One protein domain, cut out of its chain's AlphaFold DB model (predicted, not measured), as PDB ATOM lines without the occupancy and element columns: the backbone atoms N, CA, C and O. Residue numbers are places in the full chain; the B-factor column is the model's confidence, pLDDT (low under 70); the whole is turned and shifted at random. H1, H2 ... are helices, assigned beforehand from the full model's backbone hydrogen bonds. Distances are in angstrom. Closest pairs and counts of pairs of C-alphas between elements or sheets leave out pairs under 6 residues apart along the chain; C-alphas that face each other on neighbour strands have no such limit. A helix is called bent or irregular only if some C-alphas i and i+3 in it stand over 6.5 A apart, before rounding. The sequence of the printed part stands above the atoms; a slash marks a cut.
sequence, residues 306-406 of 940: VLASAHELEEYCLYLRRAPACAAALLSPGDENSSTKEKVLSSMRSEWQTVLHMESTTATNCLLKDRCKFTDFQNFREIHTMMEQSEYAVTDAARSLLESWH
ATOM      1  N   VAL A 306     152.755 189.208 139.876       51.06
ATOM      2  CA  VAL A 306     154.072 188.664 139.494       51.06
ATOM      3  C   VAL A 306     154.363 187.357 140.234       51.06
ATOM      4  O   VAL A 306     154.774 186.384 139.605       51.06
ATOM      5  N   LEU A 307     154.097 187.297 141.543       56.38
ATOM      6  CA  LEU A 307     154.281 186.082 142.344       56.38
ATOM      7  C   LEU A 307     153.310 184.963 141.935       56.38
ATOM      8  O   LEU A 307     153.727 183.810 141.840       56.38
ATOM      9  N   ALA A 308     152.051 185.289 141.631       53.03
ATOM     10  CA  ALA A 308     151.078 184.319 141.123       53.03
ATOM     11  C   ALA A 308     151.502 183.741 139.760       53.03
ATOM     12  O   ALA A 308     151.489 182.525 139.578       53.03
ATOM     13  N   SER A 309     151.954 184.599 138.839       49.41
ATOM     14  CA  SER A 309     152.456 184.179 137.520       49.41
ATOM     15  C   SER A 309     153.712 183.311 137.641       49.41
ATOM     16  O   SER A 309     153.833 182.303 136.951       49.41
ATOM     17  N   ALA A 310     154.631 183.661 138.546       54.31
ATOM     18  CA  ALA A 310     155.829 182.867 138.810       54.31
ATOM     19  C   ALA A 310     155.490 181.477 139.380       54.31
ATOM     20  O   ALA A 310     156.069 180.487 138.937       54.31
ATOM     21  N   HIS A 311     154.518 181.391 140.294       58.44
ATOM     22  CA  HIS A 311     154.037 180.121 140.847       58.44
ATOM     23  C   HIS A 311     153.389 179.242 139.769       58.44
ATOM     24  O   HIS A 311     153.708 178.063 139.661       58.44
ATOM     25  N   GLU A 312     152.526 179.808 138.921       54.78
ATOM     26  CA  GLU A 312     151.872 179.047 137.846       54.78
ATOM     27  C   GLU A 312     152.865 178.584 136.769       54.78
ATOM     28  O   GLU A 312     152.708 177.491 136.221       54.78
ATOM     29  N   LEU A 313     153.934 179.350 136.522       53.88
ATOM     30  CA  LEU A 313     155.055 178.923 135.682       53.88
ATOM     31  C   LEU A 313     155.891 177.808 136.326       53.88
ATOM     32  O   LEU A 313     156.306 176.894 135.615       53.88
ATOM     33  N   GLU A 314     156.120 177.840 137.641       63.28
ATOM     34  CA  GLU A 314     156.803 176.759 138.363       63.28
ATOM     35  C   GLU A 314     155.977 175.462 138.334       63.28
ATOM     36  O   GLU A 314     156.489 174.416 137.930       63.28
ATOM     37  N   GLU A 315     154.679 175.537 138.642       60.00
ATOM     38  CA  GLU A 315     153.734 174.413 138.554       60.00
ATOM     39  C   GLU A 315     153.660 173.831 137.134       60.00
ATOM     40  O   GLU A 315     153.635 172.610 136.955       60.00
ATOM     41  N   TYR A 316     153.681 174.688 136.109       60.22
ATOM     42  CA  TYR A 316     153.689 174.258 134.713       60.22
ATOM     43  C   TYR A 316     155.035 173.647 134.283       60.22
ATOM     44  O   TYR A 316     155.059 172.662 133.545       60.22
ATOM     45  N   CYS A 317     156.160 174.150 134.797       60.19
ATOM     46  CA  CYS A 317     157.477 173.543 134.582       60.19
ATOM     47  C   CYS A 317     157.607 172.177 135.273       60.19
ATOM     48  O   CYS A 317     158.252 171.283 134.724       60.19
ATOM     49  N   LEU A 318     157.000 171.989 136.449       63.88
ATOM     50  CA  LEU A 318     156.919 170.684 137.115       63.88
ATOM     51  C   LEU A 318     156.093 169.693 136.282       63.88
ATOM     52  O   LEU A 318     156.551 168.573 136.053       63.88
ATOM     53  N   TYR A 319     154.946 170.130 135.748       68.44
ATOM     54  CA  TYR A 319     154.130 169.333 134.828       68.44
ATOM     55  C   TYR A 319     154.906 168.913 133.566       68.44
ATOM     56  O   TYR A 319     155.060 167.716 133.306       68.44
ATOM     57  N   LEU A 320     155.450 169.878 132.810       59.12
ATOM     58  CA  LEU A 320     156.149 169.626 131.541       59.12
ATOM     59  C   LEU A 320     157.415 168.772 131.690       59.12
ATOM     60  O   LEU A 320     157.785 168.056 130.764       59.12
ATOM     61  N   ARG A 321     158.087 168.819 132.847       65.12
ATOM     62  CA  ARG A 321     159.256 167.964 133.116       65.12
ATOM     63  C   ARG A 321     158.894 166.501 133.360       65.12
ATOM     64  O   ARG A 321     159.769 165.653 133.201       65.12
ATOM     65  N   ARG A 322     157.654 166.202 133.769       75.56
ATOM     66  CA  ARG A 322     157.230 164.846 134.150       75.56
ATOM     67  C   ARG A 322     156.269 164.218 133.148       75.56
ATOM     68  O   ARG A 322     156.606 163.178 132.597       75.56
ATOM     69  N   ALA A 323     155.113 164.823 132.883       76.44
ATOM     70  CA  ALA A 323     154.049 164.160 132.124       76.44
ATOM     71  C   ALA A 323     154.444 163.831 130.663       76.44
ATOM     72  O   ALA A 323     154.355 162.654 130.307       76.44
ATOM     73  N   PRO A 324     155.003 164.762 129.855       72.06
ATOM     74  CA  PRO A 324     155.532 164.434 128.528       72.06
ATOM     75  C   PRO A 324     156.656 163.386 128.553       72.06
ATOM     76  O   PRO A 324     156.713 162.522 127.684       72.06
ATOM     77  N   ALA A 325     157.536 163.416 129.562       72.25
ATOM     78  CA  ALA A 325     158.636 162.456 129.694       72.25
ATOM     79  C   ALA A 325     158.138 161.044 130.058       72.25
ATOM     80  O   ALA A 325     158.629 160.052 129.514       72.25
ATOM     81  N   CYS A 326     157.135 160.943 130.934       83.56
ATOM     82  CA  CYS A 326     156.446 159.692 131.233       83.56
ATOM     83  C   CYS A 326     155.698 159.171 129.999       83.56
ATOM     84  O   CYS A 326     155.880 158.011 129.639       83.56
ATOM     85  N   ALA A 327     154.935 160.021 129.304       83.44
ATOM     86  CA  ALA A 327     154.227 159.643 128.082       83.44
ATOM     87  C   ALA A 327     155.189 159.123 126.999       83.44
ATOM     88  O   ALA A 327     155.006 158.010 126.512       83.44
ATOM     89  N   ALA A 328     156.266 159.854 126.697       79.50
ATOM     90  CA  ALA A 328     157.277 159.435 125.726       79.50
ATOM     91  C   ALA A 328     157.968 158.112 126.110       79.50
ATOM     92  O   ALA A 328     158.258 157.293 125.240       79.50
ATOM     93  N   ALA A 329     158.199 157.856 127.404       82.75
ATOM     94  CA  ALA A 329     158.747 156.580 127.863       82.75
ATOM     95  C   ALA A 329     157.765 155.410 127.654       82.75
ATOM     96  O   ALA A 329     158.180 154.340 127.205       82.75
ATOM     97  N   LEU A 330     156.471 155.608 127.930       87.19
ATOM     98  CA  LEU A 330     155.433 154.583 127.750       87.19
ATOM     99  C   LEU A 330     155.122 154.313 126.271       87.19
ATOM    100  O   LEU A 330     155.014 153.150 125.883       87.19
ATOM    101  N   LEU A 331     155.066 155.363 125.447       85.44
ATOM    102  CA  LEU A 331     154.849 155.291 123.998       85.44
ATOM    103  C   LEU A 331     156.101 154.877 123.201       85.44
ATOM    104  O   LEU A 331     156.009 154.636 122.001       85.44
ATOM    105  N   SER A 332     157.277 154.787 123.833       82.38
ATOM    106  CA  SER A 332     158.507 154.413 123.127       82.38
ATOM    107  C   SER A 332     158.399 153.012 122.487       82.38
ATOM    108  O   SER A 332     157.972 152.068 123.158       82.38
ATOM    109  N   PRO A 333     158.827 152.821 121.221       74.00
ATOM    110  CA  PRO A 333     158.683 151.549 120.499       74.00
ATOM    111  C   PRO A 333     159.705 150.466 120.903       74.00
ATOM    112  O   PRO A 333     159.827 149.450 120.225       74.00
ATOM    113  N   GLY A 334     160.461 150.669 121.988       67.94
ATOM    114  CA  GLY A 334     161.297 149.624 122.591       67.94
ATOM    115  C   GLY A 334     160.476 148.644 123.435       67.94
ATOM    116  O   GLY A 334     159.349 148.965 123.822       67.94
ATOM    117  N   ASP A 335     161.065 147.482 123.743       62.28
ATOM    118  CA  ASP A 335     160.437 146.335 124.425       62.28
ATOM    119  C   ASP A 335     159.350 146.723 125.440       62.28
ATOM    120  O   ASP A 335     159.568 147.537 126.350       62.28
ATOM    121  N   GLU A 336     158.166 146.120 125.301       58.38
ATOM    122  CA  GLU A 336     156.999 146.450 126.132       58.38
ATOM    123  C   GLU A 336     157.274 146.219 127.628       58.38
ATOM    124  O   GLU A 336     156.868 147.035 128.453       58.38
ATOM    125  N   ASN A 337     158.103 145.219 127.955       58.84
ATOM    126  CA  ASN A 337     158.571 144.909 129.313       58.84
ATOM    127  C   ASN A 337     159.934 145.547 129.663       58.84
ATOM    128  O   ASN A 337     160.708 144.991 130.445       58.84
ATOM    129  N   SER A 338     160.290 146.701 129.085       71.00
ATOM    130  CA  SER A 338     161.497 147.409 129.533       71.00
ATOM    131  C   SER A 338     161.334 147.890 130.983       71.00
ATOM    132  O   SER A 338     160.356 148.558 131.324       71.00
ATOM    133  N   SER A 339     162.330 147.635 131.845       84.56
ATOM    134  CA  SER A 339     162.259 148.048 133.265       84.56
ATOM    135  C   SER A 339     162.100 149.565 133.465       84.56
ATOM    136  O   SER A 339     161.774 150.024 134.556       84.56
ATOM    137  N   THR A 340     162.341 150.364 132.420       83.69
ATOM    138  CA  THR A 340     162.057 151.804 132.383       83.69
ATOM    139  C   THR A 340     160.552 152.079 132.353       83.69
ATOM    140  O   THR A 340     160.094 152.917 133.129       83.69
ATOM    141  N   LYS A 341     159.774 151.358 131.531       88.25
ATOM    142  CA  LYS A 341     158.304 151.474 131.490       88.25
ATOM    143  C   LYS A 341     157.699 151.088 132.841       88.25
ATOM    144  O   LYS A 341     156.949 151.876 133.408       88.25
ATOM    145  N   GLU A 342     158.124 149.968 133.430       89.81
ATOM    146  CA  GLU A 342     157.694 149.544 134.777       89.81
ATOM    147  C   GLU A 342     157.989 150.601 135.860       89.81
ATOM    148  O   GLU A 342     157.123 150.923 136.678       89.81
ATOM    149  N   LYS A 343     159.192 151.196 135.850       90.88
ATOM    150  CA  LYS A 343     159.569 152.280 136.777       90.88
ATOM    151  C   LYS A 343     158.712 153.531 136.584       90.88
ATOM    152  O   LYS A 343     158.344 154.159 137.575       90.88
ATOM    153  N   VAL A 344     158.371 153.889 135.343       91.88
ATOM    154  CA  VAL A 344     157.470 155.015 135.043       91.88
ATOM    155  C   VAL A 344     156.052 154.726 135.539       91.88
ATOM    156  O   VAL A 344     155.490 155.559 136.245       91.88
ATOM    157  N   LEU A 345     155.507 153.538 135.274       93.31
ATOM    158  CA  LEU A 345     154.170 153.125 135.719       93.31
ATOM    159  C   LEU A 345     154.064 153.096 137.254       93.31
ATOM    160  O   LEU A 345     153.128 153.656 137.823       93.31
ATOM    161  N   SER A 346     155.069 152.538 137.934       93.69
ATOM    162  CA  SER A 346     155.172 152.546 139.402       93.69
ATOM    163  C   SER A 346     155.295 153.969 139.975       93.69
ATOM    164  O   SER A 346     154.620 154.322 140.945       93.69
ATOM    165  N   SER A 347     156.084 154.831 139.324       94.00
ATOM    166  CA  SER A 347     156.230 156.251 139.673       94.00
ATOM    167  C   SER A 347     154.913 157.029 139.528       94.00
ATOM    168  O   SER A 347     154.549 157.785 140.431       94.00
ATOM    169  N   MET A 348     154.162 156.798 138.445       93.44
ATOM    170  CA  MET A 348     152.841 157.396 138.205       93.44
ATOM    171  C   MET A 348     151.763 156.857 139.155       93.44
ATOM    172  O   MET A 348     150.862 157.608 139.539       93.44
ATOM    173  N   ARG A 349     151.852 155.584 139.569       94.88
ATOM    174  CA  ARG A 349     150.977 154.990 140.592       94.88
ATOM    175  C   ARG A 349     151.211 155.629 141.960       94.88
ATOM    176  O   ARG A 349     150.255 156.060 142.595       94.88
ATOM    177  N   SER A 350     152.470 155.750 142.379       93.31
ATOM    178  CA  SER A 350     152.849 156.400 143.642       93.31
ATOM    179  C   SER A 350     152.436 157.881 143.680       93.31
ATOM    180  O   SER A 350     151.880 158.356 144.671       93.31
ATOM    181  N   GLU A 351     152.617 158.602 142.570       92.81
ATOM    182  CA  GLU A 351     152.150 159.986 142.417       92.81
ATOM    183  C   GLU A 351     150.624 160.105 142.531       92.81
ATOM    184  O   GLU A 351     150.137 160.924 143.309       92.81
ATOM    185  N   TRP A 352     149.863 159.259 141.830       93.81
ATOM    186  CA  TRP A 352     148.398 159.285 141.892       93.81
ATOM    187  C   TRP A 352     147.859 158.922 143.275       93.81
ATOM    188  O   TRP A 352     147.008 159.628 143.810       93.81
ATOM    189  N   GLN A 353     148.414 157.884 143.906       92.25
ATOM    190  CA  GLN A 353     148.061 157.504 145.276       92.25
ATOM    191  C   GLN A 353     148.381 158.622 146.277       92.25
ATOM    192  O   GLN A 353     147.601 158.856 147.199       92.25
ATOM    193  N   THR A 354     149.471 159.368 146.068       91.31
ATOM    194  CA  THR A 354     149.798 160.558 146.872       91.31
ATOM    195  C   THR A 354     148.778 161.680 146.655       91.31
ATOM    196  O   THR A 354     148.313 162.265 147.632       91.31
ATOM    197  N   VAL A 355     148.374 161.948 145.407       89.69
ATOM    198  CA  VAL A 355     147.325 162.928 145.068       89.69
ATOM    199  C   VAL A 355     145.993 162.562 145.727       89.69
ATOM    200  O   VAL A 355     145.450 163.372 146.476       89.69
ATOM    201  N   LEU A 356     145.504 161.332 145.538       91.25
ATOM    202  CA  LEU A 356     144.254 160.854 146.140       91.25
ATOM    203  C   LEU A 356     144.304 160.882 147.678       91.25
ATOM    204  O   LEU A 356     143.346 161.310 148.326       91.25
ATOM    205  N   HIS A 357     145.433 160.491 148.278       87.69
ATOM    206  CA  HIS A 357     145.623 160.587 149.725       87.69
ATOM    207  C   HIS A 357     145.582 162.044 150.207       87.69
ATOM    208  O   HIS A 357     144.891 162.344 151.184       87.69
ATOM    209  N   MET A 358     146.242 162.971 149.506       83.81
ATOM    210  CA  MET A 358     146.176 164.394 149.841       83.81
ATOM    211  C   MET A 358     144.768 164.968 149.652       83.81
ATOM    212  O   MET A 358     144.341 165.773 150.477       83.81
ATOM    213  N   GLU A 359     144.002 164.535 148.653       90.25
ATOM    214  CA  GLU A 359     142.623 165.000 148.472       90.25
ATOM    215  C   GLU A 359     141.641 164.468 149.527       90.25
ATOM    216  O   GLU A 359     140.646 165.144 149.807       90.25
ATOM    217  N   SER A 360     141.948 163.329 150.164       85.88
ATOM    218  CA  SER A 360     141.090 162.671 151.165       85.88
ATOM    219  C   SER A 360     140.837 163.482 152.448       85.88
ATOM    220  O   SER A 360     139.847 163.237 153.138       85.88
ATOM    221  N   THR A 361     141.681 164.473 152.771       88.38
ATOM    222  CA  THR A 361     141.464 165.383 153.912       88.38
ATOM    223  C   THR A 361     141.453 166.833 153.452       88.38
ATOM    224  O   THR A 361     142.295 167.250 152.662       88.38
ATOM    225  N   THR A 362     140.546 167.655 153.987       88.38
ATOM    226  CA  THR A 362     140.406 169.065 153.580       88.38
ATOM    227  C   THR A 362     141.700 169.871 153.750       88.38
ATOM    228  O   THR A 362     141.977 170.753 152.945       88.38
ATOM    229  N   ALA A 363     142.511 169.565 154.768       84.69
ATOM    230  CA  ALA A 363     143.753 170.290 155.042       84.69
ATOM    231  C   ALA A 363     144.854 169.980 154.013       84.69
ATOM    232  O   ALA A 363     145.499 170.896 153.505       84.69
ATOM    233  N   THR A 364     145.043 168.702 153.677       81.69
ATOM    234  CA  THR A 364     145.996 168.276 152.640       81.69
ATOM    235  C   THR A 364     145.492 168.594 151.233       81.69
ATOM    236  O   THR A 364     146.303 168.888 150.362       81.69
ATOM    237  N   ASN A 365     144.171 168.630 151.027       84.38
ATOM    238  CA  ASN A 365     143.550 169.014 149.763       84.38
ATOM    239  C   ASN A 365     143.801 170.503 149.487       84.38
ATOM    240  O   ASN A 365     144.364 170.827 148.448       84.38
ATOM    241  N   CYS A 366     143.534 171.400 150.450       80.25
ATOM    242  CA  CYS A 366     143.927 172.810 150.330       80.25
ATOM    243  C   CYS A 366     145.424 172.968 150.025       80.25
ATOM    244  O   CYS A 366     145.770 173.694 149.100       80.25
ATOM    245  N   LEU A 367     146.306 172.234 150.716       80.50
ATOM    246  CA  LEU A 367     147.745 172.271 150.429       80.50
ATOM    247  C   LEU A 367     148.078 171.814 148.995       80.50
ATOM    248  O   LEU A 367     148.951 172.405 148.368       80.50
ATOM    249  N   LEU A 368     147.382 170.801 148.469       80.75
ATOM    250  CA  LEU A 368     147.538 170.332 147.089       80.75
ATOM    251  C   LEU A 368     147.070 171.389 146.075       80.75
ATOM    252  O   LEU A 368     147.789 171.669 145.119       80.75
ATOM    253  N   LYS A 369     145.904 172.014 146.289       81.38
ATOM    254  CA  LYS A 369     145.381 173.080 145.409       81.38
ATOM    255  C   LYS A 369     146.235 174.349 145.449       81.38
ATOM    256  O   LYS A 369     146.371 175.014 144.427       81.38
ATOM    257  N   ASP A 370     146.832 174.653 146.598       74.06
ATOM    258  CA  ASP A 370     147.702 175.818 146.787       74.06
ATOM    259  C   ASP A 370     149.105 175.634 146.175       74.06
ATOM    260  O   ASP A 370     149.799 176.630 145.980       74.06
ATOM    261  N   ARG A 371     149.562 174.392 145.926       75.69
ATOM    262  CA  ARG A 371     150.972 174.074 145.585       75.69
ATOM    263  C   ARG A 371     151.191 173.194 144.357       75.69
ATOM    264  O   ARG A 371     152.326 173.068 143.903       75.69
ATOM    265  N   CYS A 372     150.155 172.515 143.881       78.19
ATOM    266  CA  CYS A 372     150.231 171.524 142.812       78.19
ATOM    267  C   CYS A 372     148.989 171.602 141.907       78.19
ATOM    268  O   CYS A 372     148.401 170.572 141.570       78.19
ATOM    269  N   LYS A 373     148.582 172.807 141.479       76.38
ATOM    270  CA  LYS A 373     147.430 173.042 140.579       76.38
ATOM    271  C   LYS A 373     147.474 172.211 139.296       76.38
ATOM    272  O   LYS A 373     146.423 171.923 138.733       76.38
ATOM    273  N   PHE A 374     148.662 171.803 138.837       77.06
ATOM    274  CA  PHE A 374     148.803 170.909 137.684       77.06
ATOM    275  C   PHE A 374     148.081 169.566 137.870       77.06
ATOM    276  O   PHE A 374     147.664 168.958 136.889       77.06
ATOM    277  N   THR A 375     147.877 169.128 139.117       82.25
ATOM    278  CA  THR A 375     147.089 167.927 139.421       82.25
ATOM    279  C   THR A 375     145.624 168.075 139.015       82.25
ATOM    280  O   THR A 375     144.975 167.072 138.755       82.25
ATOM    281  N   ASP A 376     145.104 169.297 138.868       78.38
ATOM    282  CA  ASP A 376     143.746 169.568 138.377       78.38
ATOM    283  C   ASP A 376     143.681 169.814 136.863       78.38
ATOM    284  O   ASP A 376     142.609 170.095 136.324       78.38
ATOM    285  N   PHE A 377     144.798 169.676 136.141       77.88
ATOM    286  CA  PHE A 377     144.762 169.710 134.684       77.88
ATOM    287  C   PHE A 377     144.079 168.445 134.140       77.88
ATOM    288  O   PHE A 377     144.316 167.324 134.597       77.88
ATOM    289  N   GLN A 378     143.225 168.626 133.130       75.25
ATOM    290  CA  GLN A 378     142.411 167.547 132.564       75.25
ATOM    291  C   GLN A 378     143.261 166.403 131.991       75.25
ATOM    292  O   GLN A 378     142.881 165.250 132.138       75.25
ATOM    293  N   ASN A 379     144.422 166.704 131.404       75.44
ATOM    294  CA  ASN A 379     145.368 165.702 130.908       75.44
ATOM    295  C   ASN A 379     145.951 164.840 132.035       75.44
ATOM    296  O   ASN A 379     145.880 163.618 131.953       75.44
ATOM    297  N   PHE A 380     146.433 165.454 133.118       83.69
ATOM    298  CA  PHE A 380     146.901 164.739 134.307       83.69
ATOM    299  C   PHE A 380     145.805 163.816 134.864       83.69
ATOM    300  O   PHE A 380     146.039 162.626 135.073       83.69
ATOM    301  N   ARG A 381     144.577 164.327 135.028       85.75
ATOM    302  CA  ARG A 381     143.445 163.532 135.535       85.75
ATOM    303  C   ARG A 381     143.020 162.413 134.583       85.75
ATOM    304  O   ARG A 381     142.874 161.286 135.048       85.75
ATOM    305  N   GLU A 382     142.836 162.685 133.289       81.75
ATOM    306  CA  GLU A 382     142.451 161.669 132.294       81.75
ATOM    307  C   GLU A 382     143.516 160.559 132.215       81.75
ATOM    308  O   GLU A 382     143.167 159.383 132.315       81.75
ATOM    309  N   ILE A 383     144.806 160.911 132.135       85.00
ATOM    310  CA  ILE A 383     145.907 159.937 132.040       85.00
ATOM    311  C   ILE A 383     146.023 159.095 133.317       85.00
ATOM    312  O   ILE A 383     146.016 157.868 133.223       85.00
ATOM    313  N   HIS A 384     146.104 159.698 134.510       88.00
ATOM    314  CA  HIS A 384     146.263 158.911 135.742       88.00
ATOM    315  C   HIS A 384     145.019 158.060 136.062       88.00
ATOM    316  O   HIS A 384     145.183 156.932 136.522       88.00
ATOM    317  N   THR A 385     143.805 158.526 135.736       88.69
ATOM    318  CA  THR A 385     142.570 157.731 135.908       88.69
ATOM    319  C   THR A 385     142.513 156.548 134.934       88.69
ATOM    320  O   THR A 385     142.164 155.443 135.337       88.69
ATOM    321  N   MET A 386     142.887 156.740 133.663       88.69
ATOM    322  CA  MET A 386     142.952 155.653 132.672       88.69
ATOM    323  C   MET A 386     144.036 154.624 133.019       88.69
ATOM    324  O   MET A 386     143.828 153.421 132.854       88.69
ATOM    325  N   MET A 387     145.179 155.083 133.539       89.44
ATOM    326  CA  MET A 387     146.228 154.200 134.048       89.44
ATOM    327  C   MET A 387     145.736 153.404 135.259       89.44
ATOM    328  O   MET A 387     145.924 152.195 135.282       89.44
ATOM    329  N   GLU A 388     145.049 154.027 136.218       91.88
ATOM    330  CA  GLU A 388     144.446 153.323 137.359       91.88
ATOM    331  C   GLU A 388     143.412 152.272 136.922       91.88
ATOM    332  O   GLU A 388     143.482 151.127 137.369       91.88
ATOM    333  N   GLN A 389     142.522 152.618 135.986       88.88
ATOM    334  CA  GLN A 389     141.545 151.690 135.391       88.88
ATOM    335  C   GLN A 389     142.201 150.537 134.615       88.88
ATOM    336  O   GLN A 389     141.657 149.438 134.581       88.88
ATOM    337  N   SER A 390     143.378 150.771 134.028       89.56
ATOM    338  CA  SER A 390     144.188 149.760 133.335       89.56
ATOM    339  C   SER A 390     145.131 148.985 134.274       89.56
ATOM    340  O   SER A 390     146.078 148.364 133.802       89.56
ATOM    341  N   GLU A 391     144.948 149.069 135.599       93.38
ATOM    342  CA  GLU A 391     145.857 148.526 136.629       93.38
ATOM    343  C   GLU A 391     147.336 148.954 136.464       93.38
ATOM    344  O   GLU A 391     148.258 148.308 136.957       93.38
ATOM    345  N   TYR A 392     147.587 150.098 135.828       92.81
ATOM    346  CA  TYR A 392     148.894 150.593 135.384       92.81
ATOM    347  C   TYR A 392     149.609 149.673 134.379       92.81
ATOM    348  O   TYR A 392     150.835 149.612 134.362       92.81
ATOM    349  N   ALA A 393     148.857 148.998 133.507       90.62
ATOM    350  CA  ALA A 393     149.352 148.456 132.244       90.62
ATOM    351  C   ALA A 393     149.111 149.448 131.089       90.62
ATOM    352  O   ALA A 393     148.112 150.171 131.070       90.62
ATOM    353  N   VAL A 394     149.996 149.458 130.087       89.38
ATOM    354  CA  VAL A 394     149.810 150.247 128.853       89.38
ATOM    355  C   VAL A 394     148.898 149.472 127.897       89.38
ATOM    356  O   VAL A 394     149.352 148.828 126.956       89.38
ATOM    357  N   THR A 395     147.596 149.493 128.184       91.75
ATOM    358  CA  THR A 395     146.545 148.977 127.290       91.75
ATOM    359  C   THR A 395     146.429 149.839 126.030       91.75
ATOM    360  O   THR A 395     146.845 150.996 126.037       91.75
ATOM    361  N   ASP A 396     145.802 149.342 124.959       88.00
ATOM    362  CA  ASP A 396     145.583 150.154 123.749       88.00
ATOM    363  C   ASP A 396     144.700 151.390 124.006       88.00
ATOM    364  O   ASP A 396     144.900 152.435 123.391       88.00
ATOM    365  N   ALA A 397     143.785 151.320 124.981       82.44
ATOM    366  CA  ALA A 397     143.018 152.478 125.444       82.44
ATOM    367  C   ALA A 397     143.909 153.515 126.157       82.44
ATOM    368  O   ALA A 397     143.796 154.714 125.894       82.44
ATOM    369  N   ALA A 398     144.835 153.068 127.014       86.62
ATOM    370  CA  ALA A 398     145.805 153.940 127.673       86.62
ATOM    371  C   ALA A 398     146.833 154.527 126.687       86.62
ATOM    372  O   ALA A 398     147.158 155.709 126.783       86.62
ATOM    373  N   ARG A 399     147.294 153.732 125.712       87.25
ATOM    374  CA  ARG A 399     148.169 154.127 124.595       87.25
ATOM    375  C   ARG A 399     147.505 155.208 123.737       87.25
ATOM    376  O   ARG A 399     148.049 156.302 123.630       87.25
ATOM    377  N   SER A 400     146.284 154.963 123.258       81.88
ATOM    378  CA  SER A 400     145.517 155.933 122.464       81.88
ATOM    379  C   SER A 400     145.217 157.227 123.235       81.88
ATOM    380  O   SER A 400     145.325 158.322 122.681       81.88
ATOM    381  N   LEU A 401     144.908 157.142 124.538       82.50
ATOM    382  CA  LEU A 401     144.716 158.337 125.365       82.50
ATOM    383  C   LEU A 401     146.022 159.125 125.555       82.50
ATOM    384  O   LEU A 401     145.998 160.352 125.432       82.50
ATOM    385  N   LEU A 402     147.146 158.446 125.819       82.88
ATOM    386  CA  LEU A 402     148.469 159.074 125.887       82.88
ATOM    387  C   LEU A 402     148.812 159.776 124.568       82.88
ATOM    388  O   LEU A 402     149.190 160.941 124.601       82.88
ATOM    389  N   GLU A 403     148.618 159.120 123.424       78.94
ATOM    390  CA  GLU A 403     148.858 159.690 122.088       78.94
ATOM    391  C   GLU A 403     147.939 160.887 121.792       78.94
ATOM    392  O   GLU A 403     148.362 161.850 121.156       78.94
ATOM    393  N   SER A 404     146.701 160.888 122.301       74.12
ATOM    394  CA  SER A 404     145.773 162.021 122.140       74.12
ATOM    395  C   SER A 404     146.174 163.280 122.927       74.12
ATOM    396  O   SER A 404     145.765 164.387 122.570       74.12
ATOM    397  N   TRP A 405     146.967 163.120 123.994       73.75
ATOM    398  CA  TRP A 405     147.439 164.210 124.858       73.75
ATOM    399  C   TRP A 405     148.900 164.597 124.605       73.75
ATOM    400  O   TRP A 405     149.248 165.770 124.716       73.75
ATOM    401  N   HIS A 406     149.731 163.623 124.241       75.31
ATOM    402  CA  HIS A 406     151.159 163.731 123.965       75.31
ATOM    403  C   HIS A 406     151.477 162.950 122.673       75.31
ATOM    404  O   HIS A 406     152.047 161.857 122.735       75.31
TER     405      HIS A 406
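AT A GLANCE: This is residues 306 to 406 of the 940 residues of an uncharacterized protein of Symbiodinium microadriaticum (UniProt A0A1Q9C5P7). Helices H1 and H2 make a V, H3 and H4 bridge its open end, and the hairpin H5 and H6 packs on H2 and H1b. The 101 printed residues have six named helices, in that order, class all helix. The whole is compact, radius of gyration of the C-alphas 14.4 A, spanning 44 by 29 by 22 A.

HOW THE PARTS SIT: Start at H1, residues 306 to 331, assigned by its hydrogen bonds as one helix but bent: C-alphas 321 and 324 are 6.9 A apart, between arms H1a, to 321, and H1b, from 324. H2, residues 339 to 359, touches H1b at a steep tilt of 51 degrees, closest C-alphas Leu 330 and Lys 341, 5.6 A. H5, 378 to 389, and H6, 396 to 405, are a hairpin.

IN THESE COORDINATES: Find C-alpha 306 at (154.072, 188.664, 139.494). H3 runs from 362 to 371, H4 from 373 to 376. H6 ends at C-alpha 405, (147.439, 164.210, 124.858).

THE WHOLE: The printed part has no cut; pLDDT is under 70 in 20 residues, namely residues 306 to 321 and residues 334 to 337.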